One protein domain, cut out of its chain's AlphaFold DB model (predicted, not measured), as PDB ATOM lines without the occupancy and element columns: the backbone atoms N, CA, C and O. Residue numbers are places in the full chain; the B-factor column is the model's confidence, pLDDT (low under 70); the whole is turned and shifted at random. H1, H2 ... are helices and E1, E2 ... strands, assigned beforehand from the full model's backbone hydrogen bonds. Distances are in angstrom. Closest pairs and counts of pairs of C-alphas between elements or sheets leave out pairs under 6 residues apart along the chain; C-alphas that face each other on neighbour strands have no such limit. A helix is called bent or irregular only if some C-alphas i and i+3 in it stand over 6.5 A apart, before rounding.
ATOM      1  N   ASN A 205      44.882 -36.766  38.368       93.12
ATOM      2  CA  ASN A 205      45.567 -35.560  38.829       93.12
ATOM      3  C   ASN A 205      44.588 -34.595  39.499       93.12
ATOM      4  O   ASN A 205      44.873 -34.086  40.587       93.12
ATOM      5  N   GLN A 206      43.428 -34.369  38.882       95.50
ATOM      6  CA  GLN A 206      42.372 -33.536  39.450       95.50
ATOM      7  C   GLN A 206      41.801 -34.160  40.734       95.50
ATOM      8  O   GLN A 206      41.597 -33.462  41.734       95.50
ATOM      9  N   TYR A 207      41.618 -35.483  40.756       95.88
ATOM     10  CA  TYR A 207      41.237 -36.201  41.969       95.88
ATOM     11  C   TYR A 207      42.271 -36.006  43.089       95.88
ATOM     12  O   TYR A 207      41.920 -35.582  44.190       95.88
ATOM     13  N   MET A 208      43.561 -36.202  42.810       94.94
ATOM     14  CA  MET A 208      44.617 -36.007  43.807       94.94
ATOM     15  C   MET A 208      44.681 -34.565  44.320       94.94
ATOM     16  O   MET A 208      44.885 -34.364  45.514       94.94
ATOM     17  N   GLN A 209      44.437 -33.553  43.480       95.06
ATOM     18  CA  GLN A 209      44.322 -32.159  43.937       95.06
ATOM     19  C   GLN A 209      43.181 -31.957  44.943       95.06
ATOM     20  O   GLN A 209      43.309 -31.136  45.851       95.06
ATOM     21  N   THR A 210      42.100 -32.731  44.820       94.19
ATOM     22  CA  THR A 210      40.967 -32.722  45.756       94.19
ATOM     23  C   THR A 210      41.337 -33.373  47.094       94.19
ATOM     24  O   THR A 210      40.918 -32.901  48.150       94.19
ATOM     25  N   ILE A 211      42.162 -34.425  47.072       95.38
ATOM     26  CA  ILE A 211      42.510 -35.217  48.261       95.38
ATOM     27  C   ILE A 211      43.716 -34.661  49.040       95.38
ATOM     28  O   ILE A 211      43.735 -34.699  50.273       95.38
ATOM     29  N   LEU A 212      44.731 -34.129  48.353       93.75
ATOM     30  CA  LEU A 212      45.994 -33.680  48.958       93.75
ATOM     31  C   LEU A 212      45.838 -32.728  50.162       93.75
ATOM     32  O   LEU A 212      46.595 -32.885  51.122       93.75
ATOM     33  N   PRO A 213      44.882 -31.776  50.194       93.94
ATOM     34  CA  PRO A 213      44.664 -30.938  51.373       93.94
ATOM     35  C   PRO A 213      44.356 -31.731  52.652       93.94
ATOM     36  O   PRO A 213      44.774 -31.326  53.736       93.94
ATOM     37  N   VAL A 214      43.666 -32.872  52.539       94.12
ATOM     38  CA  VAL A 214      43.359 -33.759  53.671       94.12
ATOM     39  C   VAL A 214      44.621 -34.482  54.149       94.12
ATOM     40  O   VAL A 214      44.867 -34.577  55.351       94.12
ATOM     41  N   LEU A 215      45.450 -34.937  53.208       92.44
ATOM     42  CA  LEU A 215      46.670 -35.707  53.471       92.44
ATOM     43  C   LEU A 215      47.854 -34.854  53.957       92.44
ATOM     44  O   LEU A 215      48.769 -35.377  54.585       92.44
ATOM     45  N   ASN A 216      47.822 -33.541  53.717       91.06
ATOM     46  CA  ASN A 216      48.847 -32.590  54.163       91.06
ATOM     47  C   ASN A 216      48.640 -32.083  55.606       91.06
ATOM     48  O   ASN A 216      49.365 -31.195  56.066       91.06
ATOM     49  N   LYS A 217      47.648 -32.611  56.338       88.25
ATOM     50  CA  LYS A 217      47.408 -32.254  57.742       88.25
ATOM     51  C   LYS A 217      48.579 -32.680  58.639       88.25
ATOM     52  O   LYS A 217      49.252 -33.685  58.413       88.25
ATOM     53  N   LYS A 218      48.811 -31.915  59.712       86.81
ATOM     54  CA  LYS A 218      49.830 -32.229  60.725       86.81
ATOM     55  C   LYS A 218      49.540 -33.595  61.364       86.81
ATOM     56  O   LYS A 218      48.399 -33.868  61.713       86.81
ATOM     57  N   GLY A 219      50.583 -34.401  61.567       84.62
ATOM     58  CA  GLY A 219      50.478 -35.750  62.146       84.62
ATOM     59  C   GLY A 219      50.539 -36.876  61.110       84.62
ATOM     60  O   GLY A 219      50.695 -38.031  61.488       84.62
ATOM     61  N   ILE A 220      50.506 -36.537  59.818       90.62
ATOM     62  CA  ILE A 220      50.594 -37.491  58.711       90.62
ATOM     63  C   ILE A 220      52.027 -37.525  58.170       90.62
ATOM     64  O   ILE A 220      52.618 -36.487  57.867       90.62
ATOM     65  N   THR A 221      52.602 -38.722  58.048       89.06
ATOM     66  CA  THR A 221      53.926 -38.930  57.437       89.06
ATOM     67  C   THR A 221      53.779 -39.508  56.037       89.06
ATOM     68  O   THR A 221      53.138 -40.539  55.865       89.06
ATOM     69  N   GLN A 222      54.425 -38.888  55.050       88.00
ATOM     70  CA  GLN A 222      54.409 -39.336  53.658       88.00
ATOM     71  C   GLN A 222      55.681 -40.112  53.293       88.00
ATOM     72  O   GLN A 222      56.791 -39.698  53.642       88.00
ATOM     73  N   ARG A 223      55.536 -41.203  52.533       81.62
ATOM     74  CA  ARG A 223      56.647 -41.946  51.914       81.62
ATOM     75  C   ARG A 223      56.263 -42.431  50.521       81.62
ATOM     76  O   ARG A 223      55.165 -42.940  50.333       81.62
ATOM     77  N   THR A 224      57.169 -42.307  49.559       84.38
ATOM     78  CA  THR A 224      56.978 -42.861  48.214       84.38
ATOM     79  C   THR A 224      57.607 -44.244  48.103       84.38
ATOM     80  O   THR A 224      58.583 -44.553  48.792       84.38
ATOM     81  N   PHE A 225      57.055 -45.082  47.232       77.69
ATOM     82  CA  PHE A 225      57.594 -46.399  46.928       77.69
ATOM     83  C   PHE A 225      57.447 -46.723  45.445       77.69
ATOM     84  O   PHE A 225      56.632 -46.140  44.730       77.69
ATOM     85  N   LYS A 226      58.265 -47.673  44.999       80.12
ATOM     86  CA  LYS A 226      58.191 -48.270  43.668       80.12
ATOM     87  C   LYS A 226      58.434 -49.765  43.785       80.12
ATOM     88  O   LYS A 226      59.427 -50.172  44.383       80.12
ATOM     89  N   TRP A 227      57.553 -50.547  43.202       75.94
ATOM     90  CA  TRP A 227      57.675 -51.976  43.041       75.94
ATOM     91  C   TRP A 227      57.680 -52.289  41.545       75.94
ATOM     92  O   TRP A 227      56.884 -51.724  40.803       75.94
ATOM     93  N   ALA A 228      58.585 -53.143  41.085       77.19
ATOM     94  CA  ALA A 228      58.605 -53.631  39.713       77.19
ATOM     95  C   ALA A 228      59.082 -55.086  39.682       77.19
ATOM     96  O   ALA A 228      60.089 -55.416  40.316       77.19
ATOM     97  N   GLN A 229      58.394 -55.935  38.925       71.38
ATOM     98  CA  GLN A 229      58.792 -57.320  38.678       71.38
ATOM     99  C   GLN A 229      58.662 -57.638  37.201       71.38
ATOM    100  O   GLN A 229      57.626 -57.387  36.586       71.38
ATOM    101  N   ASP A 230      59.725 -58.210  36.650       68.62
ATOM    102  CA  ASP A 230      59.728 -58.788  35.318       68.62
ATOM    103  C   ASP A 230      59.282 -60.259  35.316       68.62
ATOM    104  O   ASP A 230      59.220 -60.945  36.340       68.62
ATOM    105  N   LYS A 231      59.005 -60.765  34.114       61.75
ATOM    106  CA  LYS A 231      58.600 -62.155  33.861       61.75
ATOM    107  C   LYS A 231      59.636 -63.224  34.239       61.75
ATOM    108  O   LYS A 231      59.308 -64.407  34.199       61.75
ATOM    109  N   PHE A 232      60.887 -62.849  34.515       55.00
ATOM    110  CA  PHE A 232      61.981 -63.788  34.780       55.00
ATOM    111  C   PHE A 232      62.206 -64.022  36.274       55.00
ATOM    112  O   PHE A 232      62.902 -64.971  36.642       55.00
ATOM    113  N   TYR A 233      61.613 -63.195  37.135       56.25
ATOM    114  CA  TYR A 233      61.743 -63.338  38.575       56.25
ATOM    115  C   TYR A 233      60.695 -64.316  39.124       56.25
ATOM    116  O   TYR A 233      59.581 -63.934  39.489       56.25
ATOM    117  N   GLY A 234      61.056 -65.601  39.153       50.34
ATOM    118  CA  GLY A 234      60.344 -66.627  39.916       50.34
ATOM    119  C   GLY A 234      60.583 -66.407  41.407       50.34
ATOM    120  O   GLY A 234      61.731 -66.340  41.834       50.34
ATOM    121  N   ASP A 235      59.498 -66.264  42.164       53.38
ATOM    122  CA  ASP A 235      59.467 -65.954  43.597       53.38
ATOM    123  C   ASP A 235      59.978 -64.545  43.948       53.38
ATOM    124  O   ASP A 235      61.010 -64.352  44.594       53.38
ATOM    125  N   ALA A 236      59.195 -63.519  43.584       51.78
ATOM    126  CA  ALA A 236      59.177 -62.322  44.420       51.78
ATOM    127  C   ALA A 236      58.838 -62.775  45.839       51.78
ATOM    128  O   ALA A 236      57.820 -63.431  46.069       51.78
ATOM    129  N   ASP A 237      59.757 -62.490  46.749       49.34
ATOM    130  CA  ASP A 237      59.728 -62.993  48.105       49.34
ATOM    131  C   ASP A 237      58.400 -62.595  48.767       49.34
ATOM    132  O   ASP A 237      58.138 -61.416  49.048       49.34
ATOM    133  N   LYS A 238      57.522 -63.594  48.940       52.31
ATOM    134  CA  LYS A 238      56.178 -63.440  49.512       52.31
ATOM    135  C   LYS A 238      56.246 -62.858  50.921       52.31
ATOM    136  O   LYS A 238      55.242 -62.342  51.395       52.31
ATOM    137  N   ASP A 239      57.415 -62.878  51.553       47.94
ATOM    138  CA  ASP A 239      57.660 -62.281  52.859       47.94
ATOM    139  C   ASP A 239      57.639 -60.742  52.814       47.94
ATOM    140  O   ASP A 239      57.307 -60.103  53.811       47.94
ATOM    141  N   TYR A 240      57.920 -60.118  51.660       46.38
ATOM    142  CA  TYR A 240      58.096 -58.661  51.561       46.38
ATOM    143  C   TYR A 240      57.067 -57.926  50.703       46.38
ATOM    144  O   TYR A 240      56.950 -56.704  50.831       46.38
ATOM    145  N   SER A 241      56.298 -58.616  49.860       50.97
ATOM    146  CA  SER A 241      55.255 -57.997  49.031       50.97
ATOM    147  C   SER A 241      53.931 -58.745  49.094       50.97
ATOM    148  O   SER A 241      53.878 -59.971  49.122       50.97
ATOM    149  N   PHE A 242      52.848 -57.978  49.110       54.09
ATOM    150  CA  PHE A 242      51.497 -58.449  48.879       54.09
ATOM    151  C   PHE A 242      51.156 -58.171  47.414       54.09
ATOM    152  O   PHE A 242      51.232 -57.028  46.960       54.09
ATOM    153  N   GLY A 243      50.835 -59.227  46.673       52.94
ATOM    154  CA  GLY A 243      50.366 -59.122  45.298       52.94
ATOM    155  C   GLY A 243      48.855 -59.157  45.273       52.94
ATOM    156  O   GLY A 243      48.261 -60.137  45.717       52.94
ATOM    157  N   TYR A 244      48.247 -58.113  44.727       48.69
ATOM    158  CA  TYR A 244      46.914 -58.230  44.170       48.69
ATOM    159  C   TYR A 244      47.093 -58.357  42.663       48.69
ATOM    160  O   TYR A 244      47.350 -57.381  41.960       48.69
ATOM    161  N   THR A 245      47.002 -59.576  42.142       46.47
ATOM    162  CA  THR A 245      46.988 -59.737  40.693       46.47
ATOM    163  C   THR A 245      45.684 -59.149  40.183       46.47
ATOM    164  O   THR A 245      44.618 -59.734  40.375       46.47
ATOM    165  N   ILE A 246      45.764 -57.988  39.536       45.22
ATOM    166  CA  ILE A 246      44.653 -57.467  38.754       45.22
ATOM    167  C   ILE A 246      44.342 -58.530  37.706       45.22
ATOM    168  O   ILE A 246      45.187 -58.854  36.869       45.22
ATOM    169  N   LEU A 247      43.149 -59.112  37.797       39.00
ATOM    170  CA  LEU A 247      42.616 -59.958  36.742       39.00
ATOM    171  C   LEU A 247      42.498 -59.082  35.492       39.00
ATOM    172  O   LEU A 247      41.674 -58.171  35.441       39.00
ATOM    173  N   LEU A 248      43.374 -59.323  34.520       40.97
ATOM    174  CA  LEU A 248      43.133 -58.940  33.135       40.97
ATOM    175  C   LEU A 248      42.097 -59.927  32.571       40.97
ATOM    176  O   LEU A 248      42.065 -61.074  33.023       40.97
ATOM    177  N   ASP A 249      41.275 -59.469  31.625       38.31
ATOM    178  CA  ASP A 249      39.985 -60.021  31.145       38.31
ATOM    179  C   ASP A 249      39.897 -61.527  30.767       38.31
ATOM    180  O   ASP A 249      38.839 -61.989  30.358       38.31
ATOM    181  N   ASP A 250      40.929 -62.345  30.982       35.97
ATOM    182  CA  ASP A 250      41.011 -63.748  30.549       35.97
ATOM    183  C   ASP A 250      41.425 -64.749  31.654       35.97
ATOM    184  O   ASP A 250      41.934 -65.831  31.350       35.97
ATOM    185  N   ASN A 251      41.286 -64.423  32.948       38.28
ATOM    186  CA  ASN A 251      41.799 -65.262  34.057       38.28
ATOM    187  C   ASN A 251      43.312 -65.581  33.953       38.28
ATOM    188  O   ASN A 251      43.815 -66.512  34.586       38.28
ATOM    189  N   LYS A 252      44.069 -64.813  33.158       40.97
ATOM    190  CA  LYS A 252      45.526 -64.938  33.062       40.97
ATOM    191  C   LYS A 252      46.168 -64.067  34.131       40.97
ATOM    192  O   LYS A 252      46.122 -62.842  34.070       40.97
ATOM    193  N   HIS A 253      46.794 -64.715  35.103       52.03
ATOM    194  CA  HIS A 253      47.597 -64.039  36.110       52.03
ATOM    195  C   HIS A 253      48.949 -63.650  35.507       52.03
ATOM    196  O   HIS A 253      49.807 -64.506  35.297       52.03
ATOM    197  N   SER A 254      49.147 -62.361  35.231       56.62
ATOM    198  CA  SER A 254      50.498 -61.836  35.049       56.62
ATOM    199  C   SER A 254      51.108 -61.567  36.423       56.62
ATOM    200  O   SER A 254      50.461 -60.972  37.280       56.62
ATOM    201  N   VAL A 255      52.346 -62.011  36.644       61.06
ATOM    202  CA  VAL A 255      53.176 -61.566  37.781       61.06
ATOM    203  C   VAL A 255      54.015 -60.338  37.419       61.06
ATOM    204  O   VAL A 255      54.597 -59.712  38.298       61.06
ATOM    205  N   GLU A 256      54.058 -59.987  36.132       73.12
ATOM    206  CA  GLU A 256      54.764 -58.818  35.626       73.12
ATOM    207  C   GLU A 256      53.945 -57.556  35.889       73.12
ATOM    208  O   GLU A 256      52.751 -57.483  35.570       73.12
ATOM    209  N   GLY A 257      54.602 -56.555  36.459       74.81
ATOM    210  CA  GLY A 257      53.997 -55.256  36.679       74.81
ATOM    211  C   GLY A 257      54.939 -54.259  37.330       74.81
ATOM    212  O   GLY A 257      55.960 -54.619  37.917       74.81
ATOM    213  N   GLU A 258      54.577 -52.990  37.220       81.12
ATOM    214  CA  GLU A 258      55.178 -51.898  37.972       81.12
ATOM    215  C   GLU A 258      54.081 -51.208  38.771       81.12
ATOM    216  O   GLU A 258      53.094 -50.765  38.195       81.12
ATOM    217  N   THR A 259      54.278 -51.068  40.077       81.06
ATOM    218  CA  THR A 259      53.441 -50.249  40.949       81.06
ATOM    219  C   THR A 259      54.291 -49.140  41.549       81.06
ATOM    220  O   THR A 259      55.277 -49.396  42.237       81.06
ATOM    221  N   SER A 260      53.903 -47.891  41.349       85.50
ATOM    222  CA  SER A 260      54.452 -46.757  42.088       85.50
ATOM    223  C   SER A 260      53.377 -46.176  42.991       85.50
ATOM    224  O   SER A 260      52.192 -46.243  42.683       85.50
ATOM    225  N   GLY A 261      53.751 -45.638  44.143       86.94
ATOM    226  CA  GLY A 261      52.737 -45.112  45.039       86.94
ATOM    227  C   GLY A 261      53.273 -44.247  46.154       86.94
ATOM    228  O   GLY A 261      54.478 -44.130  46.384       86.94
ATOM    229  N   THR A 262      52.333 -43.626  46.852       87.56
ATOM    230  CA  THR A 262      52.585 -42.838  48.049       87.56
ATOM    231  C   THR A 262      51.769 -43.397  49.201       87.56
ATOM    232  O   THR A 262      50.559 -43.581  49.090       87.56
ATOM    233  N   LEU A 263      52.447 -43.641  50.316       85.62
ATOM    234  CA  LEU A 263      51.862 -44.038  51.583       85.62
ATOM    235  C   LEU A 263      51.809 -42.838  52.522       85.62
ATOM    236  O   LEU A 263      52.820 -42.165  52.742       85.62
ATOM    237  N   TYR A 264      50.636 -42.625  53.104       89.50
ATOM    238  CA  TYR A 264      50.393 -41.663  54.167       89.50
ATOM    239  C   TYR A 264      50.105 -42.427  55.456       89.50
ATOM    240  O   TYR A 264      49.192 -43.249  55.503       89.50
ATOM    241  N   PHE A 265      50.919 -42.181  56.479       88.62
ATOM    242  CA  PHE A 265      50.926 -42.920  57.737       88.62
ATOM    243  C   PHE A 265      50.512 -42.041  58.912       88.62
ATOM    244  O   PHE A 265      51.025 -40.928  59.066       88.62
ATOM    245  N   ILE A 266      49.648 -42.590  59.764       89.81
ATOM    246  CA  ILE A 266      49.239 -42.016  61.045       89.81
ATOM    247  C   ILE A 266      49.530 -43.047  62.147       89.81
ATOM    248  O   ILE A 266      49.054 -44.178  62.039       89.81
ATOM    249  N   PRO A 267      50.287 -42.692  63.200       88.94
ATOM    250  CA  PRO A 267      50.569 -43.583  64.326       88.94
ATOM    251  C   PRO A 267      49.316 -44.140  65.025       88.94
ATOM    252  O   PRO A 267      48.283 -43.473  65.087       88.94
ATOM    253  N   ALA A 268      49.416 -45.348  65.590       88.12
ATOM    254  CA  ALA A 268      48.300 -46.036  66.256       88.12
ATOM    255  C   ALA A 268      47.693 -45.256  67.437       88.12
ATOM    256  O   ALA A 268      46.499 -45.370  67.701       88.12
ATOM    257  N   ASP A 269      48.487 -44.433  68.124       91.12
ATOM    258  CA  ASP A 269      48.031 -43.576  69.225       91.12
ATOM    259  C   ASP A 269      47.206 -42.360  68.755       91.12
ATOM    260  O   ASP A 269      46.653 -41.632  69.578       91.12
ATOM    261  N   GLN A 270      47.071 -42.152  67.440       92.88
ATOM    262  CA  GLN A 270      46.315 -41.060  66.819       92.88
ATOM    263  C   GLN A 270      45.073 -41.559  66.060       92.88
ATOM    264  O   GLN A 270      44.767 -41.095  64.961       92.88
ATOM    265  N   PHE A 271      44.327 -42.494  66.656       90.88
ATOM    266  CA  PHE A 271      43.120 -43.079  66.059       90.88
ATOM    267  C   PHE A 271      42.081 -42.044  65.602       90.88
ATOM    268  O   PHE A 271      41.605 -42.113  64.473       90.88
ATOM    269  N   GLU A 272      41.784 -41.041  66.434       92.94
ATOM    270  CA  GLU A 272      40.816 -39.982  66.103       92.94
ATOM    271  C   GLU A 272      41.220 -39.200  64.843       92.94
ATOM    272  O   GLU A 272      40.384 -38.875  63.998       92.94
ATOM    273  N   LEU A 273      42.524 -38.942  64.671       93.81
ATOM    274  CA  LEU A 273      43.041 -38.311  63.458       93.81
ATOM    275  C   LEU A 273      42.859 -39.234  62.248       93.81
ATOM    276  O   LEU A 273      42.428 -38.771  61.195       93.81
ATOM    277  N   ALA A 274      43.160 -40.526  62.391       91.94
ATOM    278  CA  ALA A 274      43.008 -41.498  61.314       91.94
ATOM    279  C   ALA A 274      41.547 -41.655  60.869       91.94
ATOM    280  O   ALA A 274      41.274 -41.639  59.668       91.94
ATOM    281  N   GLN A 275      40.602 -41.734  61.810       89.88
ATOM    282  CA  GLN A 275      39.172 -41.774  61.501       89.88
ATOM    283  C   GLN A 275      38.701 -40.496  60.805       89.88
ATOM    284  O   GLN A 275      37.996 -40.573  59.799       89.88
ATOM    285  N   ALA A 276      39.119 -39.325  61.297       91.81
ATOM    286  CA  ALA A 276      38.781 -38.050  60.673       91.81
ATOM    287  C   ALA A 276      39.328 -37.951  59.239       91.81
ATOM    288  O   ALA A 276      38.601 -37.563  58.331       91.81
ATOM    289  N   VAL A 277      40.584 -38.353  59.012       93.12
ATOM    290  CA  VAL A 277      41.197 -38.380  57.673       93.12
ATOM    291  C   VAL A 277      40.469 -39.359  56.755       93.12
ATOM    292  O   VAL A 277      40.157 -38.993  55.627       93.12
ATOM    293  N   CYS A 278      40.145 -40.566  57.228       91.00
ATOM    294  CA  CYS A 278      39.406 -41.542  56.428       91.00
ATOM    295  C   CYS A 278      38.035 -40.999  56.011       91.00
ATOM    296  O   CYS A 278      37.690 -41.037  54.831       91.00
ATOM    297  N   LYS A 279      37.293 -40.405  56.953       90.00
ATOM    298  CA  LYS A 279      35.992 -39.784  56.685       90.00
ATOM    299  C   LYS A 279      36.093 -38.626  55.689       90.00
ATOM    300  O   LYS A 279      35.252 -38.526  54.800       90.00
ATOM    301  N   ASP A 280      37.107 -37.777  55.823       92.00
ATOM    302  CA  ASP A 280      37.321 -36.643  54.923       92.00
ATOM    303  C   ASP A 280      37.682 -37.100  53.503       92.00
ATOM    304  O   ASP A 280      37.165 -36.537  52.541       92.00
ATOM    305  N   ILE A 281      38.523 -38.133  53.356       92.44
ATOM    306  CA  ILE A 281      38.829 -38.728  52.045       92.44
ATOM    307  C   ILE A 281      37.564 -39.360  51.462       92.44
ATOM    308  O   ILE A 281      37.215 -39.053  50.332       92.44
ATOM    309  N   ASN A 282      36.839 -40.170  52.238       89.88
ATOM    310  CA  ASN A 282      35.580 -40.798  51.827       89.88
ATOM    311  C   ASN A 282      34.587 -39.754  51.285       89.88
ATOM    312  O   ASN A 282      34.074 -39.887  50.176       89.88
ATOM    313  N   TYR A 283      34.386 -38.668  52.034       89.06
ATOM    314  CA  TYR A 283      33.523 -37.557  51.639       89.06
ATOM    315  C   TYR A 283      34.022 -36.841  50.374       89.06
ATOM    316  O   TYR A 283      33.244 -36.601  49.450       89.06
ATOM    317  N   ALA A 284      35.316 -36.516  50.308       92.56
ATOM    318  CA  ALA A 284      35.912 -35.842  49.159       92.56
ATOM    319  C   ALA A 284      35.829 -36.695  47.884       92.56
ATOM    320  O   ALA A 284      35.492 -36.176  46.820       92.56
ATOM    321  N   THR A 285      36.072 -38.003  47.993       92.94
ATOM    322  CA  THR A 285      35.966 -38.954  46.885       92.94
ATOM    323  C   THR A 285      34.534 -39.075  46.398       92.94
ATOM    324  O   THR A 285      34.320 -38.940  45.197       92.94
ATOM    325  N   GLN A 286      33.557 -39.238  47.299       90.62
ATOM    326  CA  GLN A 286      32.137 -39.234  46.930       90.62
ATOM    327  C   GLN A 286      31.784 -37.959  46.169       90.62
ATOM    328  O   GLN A 286      31.303 -38.014  45.040       90.62
ATOM    329  N   HIS A 287      32.085 -36.796  46.746       90.69
ATOM    330  CA  HIS A 287      31.778 -35.523  46.107       90.69
ATOM    331  C   HIS A 287      32.445 -35.388  44.728       90.69
ATOM    332  O   HIS A 287      31.824 -34.888  43.790       90.69
ATOM    333  N   TYR A 288      33.685 -35.856  44.571       94.31
ATOM    334  CA  TYR A 288      34.371 -35.861  43.281       94.31
ATOM    335  C   TYR A 288      33.636 -36.729  42.248       94.31
ATOM    336  O   TYR A 288      33.281 -36.236  41.180       94.31
ATOM    337  N   ILE A 289      33.340 -37.993  42.570       92.06
ATOM    338  CA  ILE A 289      32.723 -38.929  41.615       92.06
ATOM    339  C   ILE A 289      31.268 -38.578  41.266       92.06
ATOM    340  O   ILE A 289      30.813 -38.904  40.171       92.06
ATOM    341  N   TYR A 290      30.547 -37.890  42.159       89.00
ATOM    342  CA  TYR A 290      29.208 -37.359  41.871       89.00
ATOM    343  C   TYR A 290      29.243 -36.165  40.910       89.00
ATOM    344  O   TYR A 290      28.306 -35.976  40.138       89.00
ATOM    345  N   ASN A 291      30.321 -35.376  40.927       91.75
ATOM    346  CA  ASN A 291      30.522 -34.277  39.980       91.75
ATOM    347  C   ASN A 291      31.155 -34.728  38.657       91.75
ATOM    348  O   ASN A 291      31.055 -34.005  37.666       91.75
ATOM    349  N   HIS A 292      31.766 -35.915  38.644       92.69
ATOM    350  CA  HIS A 292      32.423 -36.519  37.485       92.69
ATOM    351  C   HIS A 292      31.909 -37.942  37.185       92.69
ATOM    352  O   HIS A 292      32.710 -38.877  37.067       92.69
ATOM    353  N   PRO A 293      30.582 -38.163  37.071       91.19
ATOM    354  CA  PRO A 293      30.026 -39.499  36.860       91.19
ATOM    355  C   PRO A 293      30.451 -40.116  35.517       91.19
ATOM    356  O   PRO A 293      30.428 -41.335  35.363       91.19
ATOM    357  N   GLU A 294      30.856 -39.296  34.545       92.38
ATOM    358  CA  GLU A 294      31.367 -39.715  33.239       92.38
ATOM    359  C   GLU A 294      32.727 -40.426  33.296       92.38
ATOM    360  O   GLU A 294      33.069 -41.153  32.365       92.38
ATOM    361  N   GLN A 295      33.511 -40.232  34.357       93.12
ATOM    362  CA  GLN A 295      34.838 -40.831  34.479       93.12
ATOM    363  C   GLN A 295      34.752 -42.320  34.837       93.12
ATOM    364  O   GLN A 295      33.835 -42.728  35.544       93.12
ATOM    365  N   THR A 296      35.701 -43.147  34.389       92.81
ATOM    366  CA  THR A 296      35.681 -44.589  34.686       92.81
ATOM    367  C   THR A 296      36.318 -44.946  36.032       92.81
ATOM    368  O   THR A 296      37.529 -44.843  36.233       92.81
ATOM    369  N   TYR A 297      35.510 -45.430  36.973       92.81
ATOM    370  CA  TYR A 297      35.943 -45.771  38.330       92.81
ATOM    371  C   TYR A 297      35.089 -46.873  38.951       92.81
ATOM    372  O   TYR A 297      33.999 -47.179  38.478       92.81
ATOM    373  N   GLN A 298      35.584 -47.422  40.054       91.38
ATOM    374  CA  GLN A 298      34.846 -48.201  41.032       91.38
ATOM    375  C   GLN A 298      35.206 -47.665  42.417       91.38
ATOM    376  O   GLN A 298      36.378 -47.605  42.782       91.38
ATOM    377  N   TYR A 299      34.200 -47.260  43.175       91.44
ATOM    378  CA  TYR A 299      34.326 -46.676  44.500       91.44
ATOM    379  C   TYR A 299      33.505 -47.482  45.506       91.44
ATOM    380  O   TYR A 299      32.372 -47.853  45.201       91.44
ATOM    381  N   SER A 300      34.057 -47.728  46.691       87.44
ATOM    382  CA  SER A 300      33.387 -48.412  47.802       87.44
ATOM    383  C   SER A 300      33.041 -47.404  48.895       87.44
ATOM    384  O   SER A 300      33.900 -46.633  49.322       87.44
ATOM    385  N   PHE A 301      31.795 -47.404  49.362       82.12
ATOM    386  CA  PHE A 301      31.335 -46.460  50.382       82.12
ATOM    387  C   PHE A 301      31.785 -46.883  51.780       82.12
ATOM    388  O   PHE A 301      31.845 -48.071  52.082       82.12
ATOM    389  N   ASP A 302      32.048 -45.892  52.634       72.44
ATOM    390  CA  ASP A 302      32.293 -46.057  54.075       72.44
ATOM    391  C   ASP A 302      33.369 -47.101  54.409       72.44
ATOM    392  O   ASP A 302      33.261 -47.855  55.378       72.44
ATOM    393  N   THR A 303      34.431 -47.122  53.597       74.06
ATOM    394  CA  THR A 303      35.543 -48.066  53.729       74.06
ATOM    395  C   THR A 303      36.160 -48.005  55.126       74.06
ATOM    396  O   THR A 303      36.512 -46.932  55.626       74.06
ATOM    397  N   GLN A 304      36.337 -49.170  55.747       76.25
ATOM    398  CA  GLN A 304      37.018 -49.294  57.034       76.25
ATOM    399  C   GLN A 304      38.498 -49.635  56.847       76.25
ATOM    400  O   GLN A 304      38.921 -50.142  55.808       76.25
ATOM    401  N   PHE A 305      39.314 -49.374  57.872       79.25
ATOM    402  CA  PHE A 305      40.706 -49.812  57.858       79.25
ATOM    403  C   PHE A 305      40.774 -51.338  57.890       79.25
ATOM    404  O   PHE A 305      40.488 -51.954  58.915       79.25
ATOM    405  N   THR A 306      41.213 -51.942  56.788       76.38
ATOM    406  CA  THR A 306      41.436 -53.390  56.738       76.38
ATOM    407  C   THR A 306      42.739 -53.742  57.472       76.38
ATOM    408  O   THR A 306      43.779 -53.153  57.151       76.38
ATOM    409  N   PRO A 307      42.736 -54.655  58.461       73.56
ATOM    410  CA  PRO A 307      43.963 -55.085  59.124       73.56
ATOM    411  C   PRO A 307      44.918 -55.805  58.163       73.56
ATOM    412  O   PRO A 307      44.501 -56.694  57.425       73.56
ATOM    413  N   ILE A 308      46.206 -55.461  58.202       69.25
ATOM    414  CA  ILE A 308      47.254 -56.202  57.492       69.25
ATOM    415  C   ILE A 308      47.519 -57.498  58.271       69.25
ATOM    416  O   ILE A 308      48.063 -57.439  59.375       69.25
ATOM    417  N   THR A 309      47.150 -58.661  57.728       57.25
ATOM    418  CA  THR A 309      47.461 -59.970  58.332       57.25
ATOM    419  C   THR A 309      48.540 -60.718  57.545       57.25
ATOM    420  O   THR A 309      48.604 -60.657  56.315       57.25
ATOM    421  N   ASP A 310      49.395 -61.453  58.262       50.31
ATOM    422  CA  ASP A 310      50.531 -62.197  57.689       50.31
ATOM    423  C   ASP A 310      50.099 -63.323  56.731       50.31
ATOM    424  O   ASP A 310      50.846 -63.723  55.832       50.31
ATOM    425  N   ASP A 311      48.873 -63.824  56.904       47.78
ATOM    426  CA  ASP A 311      48.301 -64.949  56.164       47.78
ATOM    427  C   ASP A 311      47.702 -64.566  54.801       47.78
ATOM    428  O   ASP A 311      47.192 -65.430  54.088       47.78
ATOM    429  N   GLY A 312      47.803 -63.291  54.405       44.75
ATOM    430  CA  GLY A 312      47.446 -62.831  53.063       44.75
ATOM    431  C   GLY A 312      45.954 -62.911  52.745       44.75
ATOM    432  O   GLY A 312      45.592 -62.911  51.568       44.75
ATOM    433  N   ARG A 313      45.086 -62.988  53.760       42.59
ATOM    434  CA  ARG A 313      43.640 -63.004  53.546       42.59
ATOM    435  C   ARG A 313      43.117 -61.600  53.238       42.59
ATOM    436  O   ARG A 313      42.968 -60.771  54.122       42.59
ATOM    437  N   ASP A 314      42.815 -61.405  51.955       45.66
ATOM    438  CA  ASP A 314      41.802 -60.503  51.410       45.66
ATOM    439  C   ASP A 314      41.804 -59.051  51.931       45.66
ATOM    440  O   ASP A 314      40.949 -58.656  52.723       45.66
ATOM    441  N   TYR A 315      42.640 -58.193  51.332       48.28
ATOM    442  CA  TYR A 315      42.245 -56.790  51.142       48.28
ATOM    443  C   TYR A 315      41.087 -56.738  50.151       48.28
ATOM    444  O   TYR A 315      41.268 -56.479  48.963       48.28
ATOM    445  N   LYS A 316      39.886 -57.056  50.627       50.34
ATOM    446  CA  LYS A 316      38.675 -57.026  49.807       50.34
ATOM    447  C   LYS A 316      38.190 -55.609  49.515       50.34
ATOM    448  O   LYS A 316      37.390 -55.433  48.605       50.34
ATOM    449  N   GLU A 317      38.696 -54.602  50.222       59.91
ATOM    450  CA  GLU A 317      38.133 -53.255  50.159       59.91
ATOM    451  C   GLU A 317      39.185 -52.217  49.769       59.91
ATOM    452  O   GLU A 317      39.879 -51.620  50.590       59.91
ATOM    453  N   GLN A 318      39.293 -51.993  48.462       75.75
ATOM    454  CA  GLN A 318      39.823 -50.741  47.936       75.75
ATOM    455  C   GLN A 318      38.735 -49.667  48.043       75.75
ATOM    456  O   GLN A 318      37.571 -49.914  47.709       75.75
ATOM    457  N   MET A 319      39.117 -48.470  48.485       87.56
ATOM    458  CA  MET A 319      38.201 -47.332  48.544       87.56
ATOM    459  C   MET A 319      37.871 -46.853  47.132       87.56
ATOM    460  O   MET A 319      36.714 -46.603  46.820       87.56
ATOM    461  N   LEU A 320      38.879 -46.744  46.266       90.81
ATOM    462  CA  LEU A 320      38.722 -46.307  44.882       90.81
ATOM    463  C   LEU A 320      39.675 -47.090  43.982       90.81
ATOM    464  O   LEU A 320      40.840 -47.284  44.325       90.81
ATOM    465  N   ARG A 321      39.194 -47.474  42.806       89.00
ATOM    466  CA  ARG A 321      39.987 -47.985  41.691       89.00
ATOM    467  C   ARG A 321      39.544 -47.306  40.405       89.00
ATOM    468  O   ARG A 321      38.347 -47.137  40.184       89.00
ATOM    469  N   THR A 322      40.477 -46.962  39.527       88.31
ATOM    470  CA  THR A 322      40.128 -46.518  38.171       88.31
ATOM    471  C   THR A 322      39.866 -47.720  37.270       88.31
ATOM    472  O   THR A 322      40.620 -48.694  37.248       88.31
ATOM    473  N   MET A 323      38.764 -47.669  36.523       78.56
ATOM    474  CA  MET A 323      38.337 -48.760  35.646       78.56
ATOM    475  C   MET A 323      38.824 -48.470  34.230       78.56
ATOM    476  O   MET A 323      38.050 -48.110  33.344       78.56
ATOM    477  N   ASN A 324      40.142 -48.553  34.036       69.12
ATOM    478  CA  ASN A 324      40.729 -48.514  32.704       69.12
ATOM    479  C   ASN A 324      40.990 -49.947  32.230       69.12
ATOM    480  O   ASN A 324      41.934 -50.597  32.677       69.12
ATOM    481  N   LEU A 325      40.093 -50.448  31.379       59.88
ATOM    482  CA  LEU A 325      40.159 -51.804  30.823       59.88
ATOM    483  C   LEU A 325      40.963 -51.864  29.511       59.88
ATOM    484  O   LEU A 325      41.092 -52.931  28.923       59.88
ATOM    485  N   GLN A 326      41.505 -50.738  29.029       64.00
ATOM    486  CA  GLN A 326      42.348 -50.755  27.835       64.00
ATOM    487  C   GLN A 326      43.755 -51.262  28.164       64.00
ATOM    488  O   GLN A 326      44.399 -50.811  29.112       64.00
ATOM    489  N   GLU A 327      44.239 -52.193  27.344       55.78
ATOM    490  CA  GLU A 327      45.578 -52.768  27.453       55.78
ATOM    491  C   GLU A 327      46.660 -51.671  27.369       55.78
ATOM    492  O   GLU A 327      46.615 -50.799  26.500       55.78
ATOM    493  N   GLY A 328      47.636 -51.705  28.285       57.31
ATOM    494  CA  GLY A 328      48.780 -50.782  28.298       57.31
ATOM    495  C   GLY A 328      48.588 -49.456  29.049       57.31
ATOM    496  O   GLY A 328      49.504 -48.633  29.025       57.31
ATOM    497  N   PHE A 329      47.452 -49.246  29.723       63.62
ATOM    498  CA  PHE A 329      47.186 -48.039  30.511       63.62
ATOM    499  C   PHE A 329      47.319 -48.238  32.026       63.62
ATOM    500  O   PHE A 329      47.143 -49.338  32.551       63.62
ATOM    501  N   ASP A 330      47.582 -47.123  32.707       71.44
ATOM    502  CA  ASP A 330      47.779 -47.042  34.152       71.44
ATOM    503  C   ASP A 330      46.448 -47.209  34.888       71.44
ATOM    504  O   ASP A 330      45.442 -46.566  34.562       71.44
ATOM    505  N   GLN A 331      46.436 -48.091  35.886       82.38
ATOM    506  CA  GLN A 331      45.336 -48.215  36.835       82.38
ATOM    507  C   GLN A 331      45.743 -47.582  38.158       82.38
ATOM    508  O   GLN A 331      46.844 -47.797  38.662       82.38
ATOM    509  N   HIS A 332      44.832 -46.825  38.751       88.75
ATOM    510  CA  HIS A 332      45.071 -46.149  40.012       88.75
ATOM    511  C   HIS A 332      44.197 -46.731  41.108       88.75
ATOM    512  O   HIS A 332      43.050 -47.114  40.866       88.75
ATOM    513  N   PHE A 333      44.745 -46.778  42.316       88.19
ATOM    514  CA  PHE A 333      44.109 -47.398  43.468       88.19
ATOM    515  C   PHE A 333      44.276 -46.547  44.720       88.19
ATOM    516  O   PHE A 333      45.331 -45.952  44.950       88.19
ATOM    517  N   VAL A 334      43.241 -46.549  45.556       90.12
ATOM    518  CA  VAL A 334      43.258 -46.013  46.915       90.12
ATOM    519  C   VAL A 334      42.928 -47.137  47.887       90.12
ATOM    520  O   VAL A 334      41.811 -47.658  47.881       90.12
ATOM    521  N   PHE A 335      43.888 -47.483  48.743       85.44
ATOM    522  CA  PHE A 335      43.719 -48.470  49.810       85.44
ATOM    523  C   PHE A 335      43.747 -47.811  51.180       85.44
ATOM    524  O   PHE A 335      44.496 -46.857  51.407       85.44
ATOM    525  N   VAL A 336      42.970 -48.377  52.100       84.94
ATOM    526  CA  VAL A 336      42.903 -47.952  53.497       84.94
ATOM    527  C   VAL A 336      43.118 -49.174  54.388       84.94
ATOM    528  O   VAL A 336      42.334 -50.122  54.363       84.94
ATOM    529  N   CYS A 337      44.204 -49.183  55.159       80.94
ATOM    530  CA  CYS A 337      44.585 -50.340  55.969       80.94
ATOM    531  C   CYS A 337      45.211 -49.967  57.315       80.94
ATOM    532  O   CYS A 337      45.536 -48.808  57.565       80.94
ATOM    533  N   SER A 338      45.351 -50.941  58.214       80.38
ATOM    534  CA  SER A 338      45.936 -50.731  59.546       80.38
ATOM    535  C   SER A 338      46.753 -51.923  60.027       80.38
ATOM    536  O   SER A 338      46.522 -53.051  59.609       80.38
ATOM    537  N   ASP A 339      47.699 -51.682  60.928       76.25
ATOM    538  CA  ASP A 339      48.402 -52.722  61.680       76.25
ATOM    539  C   ASP A 339      48.664 -52.259  63.120       76.25
ATOM    540  O   ASP A 339      48.200 -51.203  63.548       76.25
ATOM    541  N   VAL A 340      49.455 -53.028  63.874       77.19
ATOM    542  CA  VAL A 340      49.803 -52.731  65.278       77.19
ATOM    543  C   VAL A 340      50.522 -51.388  65.492       77.19
ATOM    544  O   VAL A 340      50.753 -50.985  66.627       77.19
ATOM    545  N   ARG A 341      50.932 -50.708  64.420       77.69
ATOM    546  CA  ARG A 341      51.812 -49.533  64.424       77.69
ATOM    547  C   ARG A 341      51.039 -48.290  64.002       77.69
ATOM    548  O   ARG A 341      51.376 -47.192  64.447       77.69
ATOM    549  N   GLY A 342      49.984 -48.454  63.203       84.25
ATOM    550  CA  GLY A 342      49.037 -47.390  62.906       84.25
ATOM    551  C   GLY A 342      48.186 -47.629  61.670       84.25
ATOM    552  O   GLY A 342      47.875 -48.762  61.304       84.25
ATOM    553  N   TYR A 343      47.806 -46.522  61.045       86.88
ATOM    554  CA  TYR A 343      46.832 -46.435  59.967       86.88
ATOM    555  C   TYR A 343      47.499 -45.923  58.692       86.88
ATOM    556  O   TYR A 343      48.340 -45.017  58.736       86.88
ATOM    557  N   TYR A 344      47.112 -46.488  57.553       85.62
ATOM    558  CA  TYR A 344      47.755 -46.266  56.265       85.62
ATOM    559  C   TYR A 344      46.732 -45.926  55.186       85.62
ATOM    560  O   TYR A 344      45.700 -46.585  55.057       85.62
ATOM    561  N   PHE A 345      47.083 -44.941  54.363       89.38
ATOM    562  CA  PHE A 345      46.395 -44.621  53.118       89.38
ATOM    563  C   PHE A 345      47.391 -44.755  51.975       89.38
ATOM    564  O   PHE A 345      48.408 -44.053  51.957       89.38
ATOM    565  N   LEU A 346      47.128 -45.664  51.040       86.88
ATOM    566  CA  LEU A 346      48.003 -45.907  49.900       86.88
ATOM    567  C   LEU A 346      47.342 -45.417  48.625       86.88
ATOM    568  O   LEU A 346      46.240 -45.845  48.301       86.88
ATOM    569  N   PHE A 347      48.049 -44.554  47.907       90.94
ATOM    570  CA  PHE A 347      47.670 -44.057  46.592       90.94
ATOM    571  C   PHE A 347      48.653 -44.632  45.586       90.94
ATOM    572  O   PHE A 347      49.831 -44.262  45.601       90.94
ATOM    573  N   CYS A 348      48.183 -45.561  44.763       86.69
ATOM    574  CA  CYS A 348      49.011 -46.354  43.865       86.69
ATOM    575  C   CYS A 348      48.652 -46.077  42.406       86.69
ATOM    576  O   CYS A 348      47.490 -45.867  42.077       86.69
ATOM    577  N   ASP A 349      49.659 -46.141  41.551       88.69
ATOM    578  CA  ASP A 349      49.601 -46.199  40.098       88.69
ATOM    579  C   ASP A 349      50.259 -47.517  39.685       88.69
ATOM    580  O   ASP A 349      51.335 -47.849  40.193       88.69
ATOM    581  N   THR A 350      49.603 -48.295  38.832       80.31
ATOM    582  CA  THR A 350      50.099 -49.597  38.417       80.31
ATOM    583  C   THR A 350      49.934 -49.857  36.926       80.31
ATOM    584  O   THR A 350      48.893 -49.584  36.330       80.31
ATOM    585  N   LYS A 351      50.959 -50.495  36.359       80.25
ATOM    586  CA  LYS A 351      50.986 -51.095  35.023       80.25
ATOM    587  C   LYS A 351      51.106 -52.602  35.182       80.25
ATOM    588  O   LYS A 351      52.086 -53.068  35.755       80.25
ATOM    589  N   GLY A 352      50.146 -53.369  34.672       74.25
ATOM    590  CA  GLY A 352      50.136 -54.827  34.844       74.25
ATOM    591  C   GLY A 352      49.730 -55.233  36.263       74.25
ATOM    592  O   GLY A 352      48.732 -54.740  36.783       74.25
ATOM    593  N   ALA A 353      50.472 -56.148  36.885       71.56
ATOM    594  CA  ALA A 353      50.156 -56.644  38.221       71.56
ATOM    595  C   ALA A 353      50.361 -55.574  39.310       71.56
ATOM    596  O   ALA A 353      51.362 -54.857  39.299       71.56
ATOM    597  N   LEU A 354      49.432 -55.498  40.272       72.69
ATOM    598  CA  LEU A 354      49.522 -54.595  41.417       72.69
ATOM    599  C   LEU A 354      50.260 -55.276  42.568       72.69
ATOM    600  O   LEU A 354      49.844 -56.320  43.075       72.69
ATOM    601  N   TRP A 355      51.309 -54.623  43.048       69.75
ATOM    602  CA  TRP A 355      52.087 -55.114  44.172       69.75
ATOM    603  C   TRP A 355      52.390 -54.003  45.158       69.75
ATOM    604  O   TRP A 355      52.880 -52.925  44.815       69.75
ATOM    605  N   VAL A 356      52.118 -54.293  46.422       67.00
ATOM    606  CA  VAL A 356      52.325 -53.370  47.530       67.00
ATOM    607  C   VAL A 356      53.237 -54.049  48.552       67.00
ATOM    608  O   VAL A 356      52.995 -55.200  48.914       67.00
ATOM    609  N   PRO A 357      54.298 -53.391  49.043       60.53
ATOM    610  CA  PRO A 357      55.158 -53.980  50.068       60.53
ATOM    611  C   PRO A 357      54.379 -54.346  51.349       60.53
ATOM    612  O   PRO A 357      53.631 -53.518  51.868       60.53
ATOM    613  N   ARG A 358      54.596 -55.555  51.894       56.84
ATOM    614  CA  ARG A 358      54.037 -56.008  53.191       56.84
ATOM    615  C   ARG A 358      54.562 -55.168  54.355       56.84
ATOM    616  O   ARG A 358      53.833 -54.849  55.288       56.84
ATOM    617  N   GLU A 359      55.827 -54.754  54.286       54.44
ATOM    618  CA  GLU A 359      56.446 -53.865  55.274       54.44
ATOM    619  C   GLU A 359      56.190 -52.384  54.935       54.44
ATOM    620  O   GLU A 359      57.102 -51.632  54.585       54.44
ATOM    621  N   SER A 360      54.940 -51.939  55.079       50.09
ATOM    622  CA  SER A 360      54.513 -50.545  54.851       50.09
ATOM    623  C   SER A 360      55.263 -49.502  55.702       50.09
ATOM    624  O   SER A 360      55.404 -48.345  55.304       50.09
ATOM    625  N   LEU A 361      55.805 -49.889  56.860       42.50
ATOM    626  CA  LEU A 361      56.606 -48.987  57.698       42.50
ATOM    627  C   LEU A 361      58.026 -48.729  57.197       42.50
ATOM    628  O   LEU A 361      58.633 -47.717  57.554       42.50
ATOM    629  N   ILE A 362      58.579 -49.639  56.403       50.59
ATOM    630  CA  ILE A 362      59.928 -49.517  55.857       50.59
ATOM    631  C   ILE A 362      59.802 -49.703  54.360       50.59
ATOM    632  O   ILE A 362      60.440 -50.590  53.806       50.59
ATOM    633  N   LEU A 363      58.950 -48.893  53.720       54.81
ATOM    634  CA  LEU A 363      58.793 -48.883  52.269       54.81
ATOM    635  C   LEU A 363      60.165 -48.755  51.610       54.81
ATOM    636  O   LEU A 363      60.740 -47.676  51.475       54.81
ATOM    637  N   LYS A 364      60.703 -49.915  51.261       55.97
ATOM    638  CA  LYS A 364      61.813 -50.102  50.355       55.97
ATOM    639  C   LYS A 364      61.156 -50.279  49.005       55.97
ATOM    640  O   LYS A 364      60.112 -50.922  48.890       55.97
ATOM    641  N   SER A 365      61.748 -49.673  47.996       62.78
ATOM    642  CA  SER A 365      61.429 -50.077  46.646       62.78
ATOM    643  C   SER A 365      61.909 -51.501  46.434       62.78
ATOM    644  O   SER A 365      62.904 -51.928  47.018       62.78
ATOM    645  N   PHE A 366      61.191 -52.239  45.608       63.06
ATOM    646  CA  PHE A 366      61.576 -53.585  45.226       63.06
ATOM    647  C   PHE A 366      61.590 -53.643  43.711       63.06
ATOM    648  O   PHE A 366      60.567 -53.413  43.082       63.06
ATOM    649  N   ILE A 367      62.751 -53.906  43.126       67.50
ATOM    650  CA  ILE A 367      62.886 -54.070  41.679       67.50
ATOM    651  C   ILE A 367      63.486 -55.449  41.454       67.50
ATOM    652  O   ILE A 367      64.603 -55.709  41.901       67.50
ATOM    653  N   ASN A 368      62.722 -56.346  40.826       63.66
ATOM    654  CA  ASN A 368      63.114 -57.731  40.557       63.66
ATOM    655  C   ASN A 368      63.688 -58.416  41.811       63.66
ATOM    656  O   ASN A 368      64.854 -58.807  41.848       63.66
ATOM    657  N   GLY A 369      62.899 -58.433  42.891       57.31
ATOM    658  CA  GLY A 369      63.255 -59.052  44.174       57.31
ATOM    659  C   GLY A 369      64.397 -58.394  44.957       57.31
ATOM    660  O   GLY A 369      64.755 -58.878  46.030       57.31
ATOM    661  N   LYS A 370      64.962 -57.275  44.485       61.62
ATOM    662  CA  LYS A 370      66.013 -56.539  45.200       61.62
ATOM    663  C   LYS A 370      65.441 -55.344  45.948       61.62
ATOM    664  O   LYS A 370      64.767 -54.501  45.363       61.62
ATOM    665  N   LYS A 371      65.775 -55.246  47.240       64.44
ATOM    666  CA  LYS A 371      65.507 -54.068  48.080       64.44
ATOM    667  C   LYS A 371      66.335 -52.886  47.577       64.44
ATOM    668  O   LYS A 371      67.554 -52.872  47.737       64.44
ATOM    669  N   GLU A 372      65.671 -51.875  47.047       58.22
ATOM    670  CA  GLU A 372      66.259 -50.601  46.656       58.22
ATOM    671  C   GLU A 372      65.684 -49.466  47.510       58.22
ATOM    672  O   GLU A 372      64.512 -49.454  47.875       58.22
ATOM    673  N   TYR A 373      66.507 -48.476  47.841       53.06
ATOM    674  CA  TYR A 373      66.002 -47.206  48.360       53.06
ATOM    675  C   TYR A 373      65.911 -46.238  47.186       53.06
ATOM    676  O   TYR A 373      66.928 -45.982  46.537       53.06
TER     677      TYR A 373
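AT A GLANCE: This is residues 205 to 373 of the 381 residues of an uncharacterized protein of Prevotella sp. BP1-148 (UniProt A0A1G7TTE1). A twisted sheet of eight strands makes the body of the domain, with the long helix H2 packed on one face of it over E6 and E7, and the shorter helix H1 at the side of H2, running the opposite way. E8 folds back after E7 and packs on E3, pairing with E2 in a small second sheet, while the short strands E9 and E10 extend the large sheet beyond E1. The printed part has 169 residues, with two named helices and ten named strands in the order H1 E1 E2 E3 H2 E4 E5 E6 E7 E8 E9 E10, a mixed class of helices and strands. The large sheet runs E4 E5 E6 E7 E3 E1 E9 E10 and is mixed, with E1 and E9 parallel. The whole is compact, with a radius of gyration of the C-alphas of 15.7 A and spans of 43 by 39 by 27 A.

IN THESE COORDINATES: In the large sheet, E4 is residues 297 to 300, E5 is 318 to 322, and E6 is 331 to 339, 25.4 A from first to last C-alpha. E7, residues 342 to 352, is 29.1 A long, begins at C-alpha 342 at (49.037, -47.390, 62.906) and bends by 58 degrees at residue 349. E3, residues 257 to 267, is 30.2 A long, and E1, residues 221 to 229, is 26.7 A. E9 is residues 365 to 367, and E10 is 370 to 372, ending at C-alpha 372 at (66.259, -50.601, 46.656). The second sheet has E2, residues 241 to 244, and E8, residues 354 to 357. H2, residues 268 to 291, is 33.8 A long; it is irregular, with C-alphas 269 and 272 8.6 A apart, and has a kink of 34 degrees near residue 275. H1, residues 205 to 215, is 14.7 A long and begins at C-alpha 205 at (45.567, -35.560, 38.829); it is only just irregular, with C-alphas 210 and 213 7.0 A apart.

HOW THE PARTS SIT: E4, E5, E6 and E7 form a meander, each strand the antiparallel neighbour of the one before, in three hairpins. Across them N 298 and O 321 are 2.8 A apart, N 334 and O 320 2.8 A, and N 335 and O 346 2.9 A, within hydrogen-bond range. E7 and E3 are antiparallel at 168 degrees, with N 262 and O 347 2.9 A apart. E3 and E1 are antiparallel at 158 degrees, with N 227 and O 259 2.7 A apart. E1 and E9 are parallel at 7 degrees, with N 228 and O 366 2.8 A apart. E9 and E10 are a hairpin, with N 365 and O 372 2.8 A apart. H2 is on this sheet, in two layers, a helix on one face of a sheet, at a height of 8.7 A over the sheet. It lies over E6 and E7 and runs along the strands, at 4 degrees to E7 on the local plane; the closest C-alphas of H2 and E7 are those of Ala 268 and Gly 342, 3.7 A apart. H1 touches H2, which meets it with residues 277 to 288 alone, at a shallow tilt of 28 degrees, opposite ways; the closest C-alphas are those of Ile 211 and Ile 281, 6.3 A apart. H1 only grazes the sheet, with residues 208 to 215. O i to N i+4 pairs within hydrogen-bond range number 5 of 7 in H1 and 18 of 20 in H2. E2 and E8 are antiparallel, with N 242 and O 356 2.8 A apart; the closest C-alphas of E8 and E3 are those of Leu 354 and Thr 259, 5.9 A apart. E2 and H2 are apart.

THE WHOLE: The two C-alphas farthest apart, those of Phe 232 and Glu 272, are 44.7 A apart. The printed part has no cut. The links E1 to E2, E2 to E3 and E4 to E5 are long; in the last, residues 306 to 307 pair with residues 337 to 338 of E6, parallel. The mean pLDDT of the printed part is 74.8, and 61 residues are under 70: 230 to 255, 308 to 317, 324 to 329 and 355 to 373.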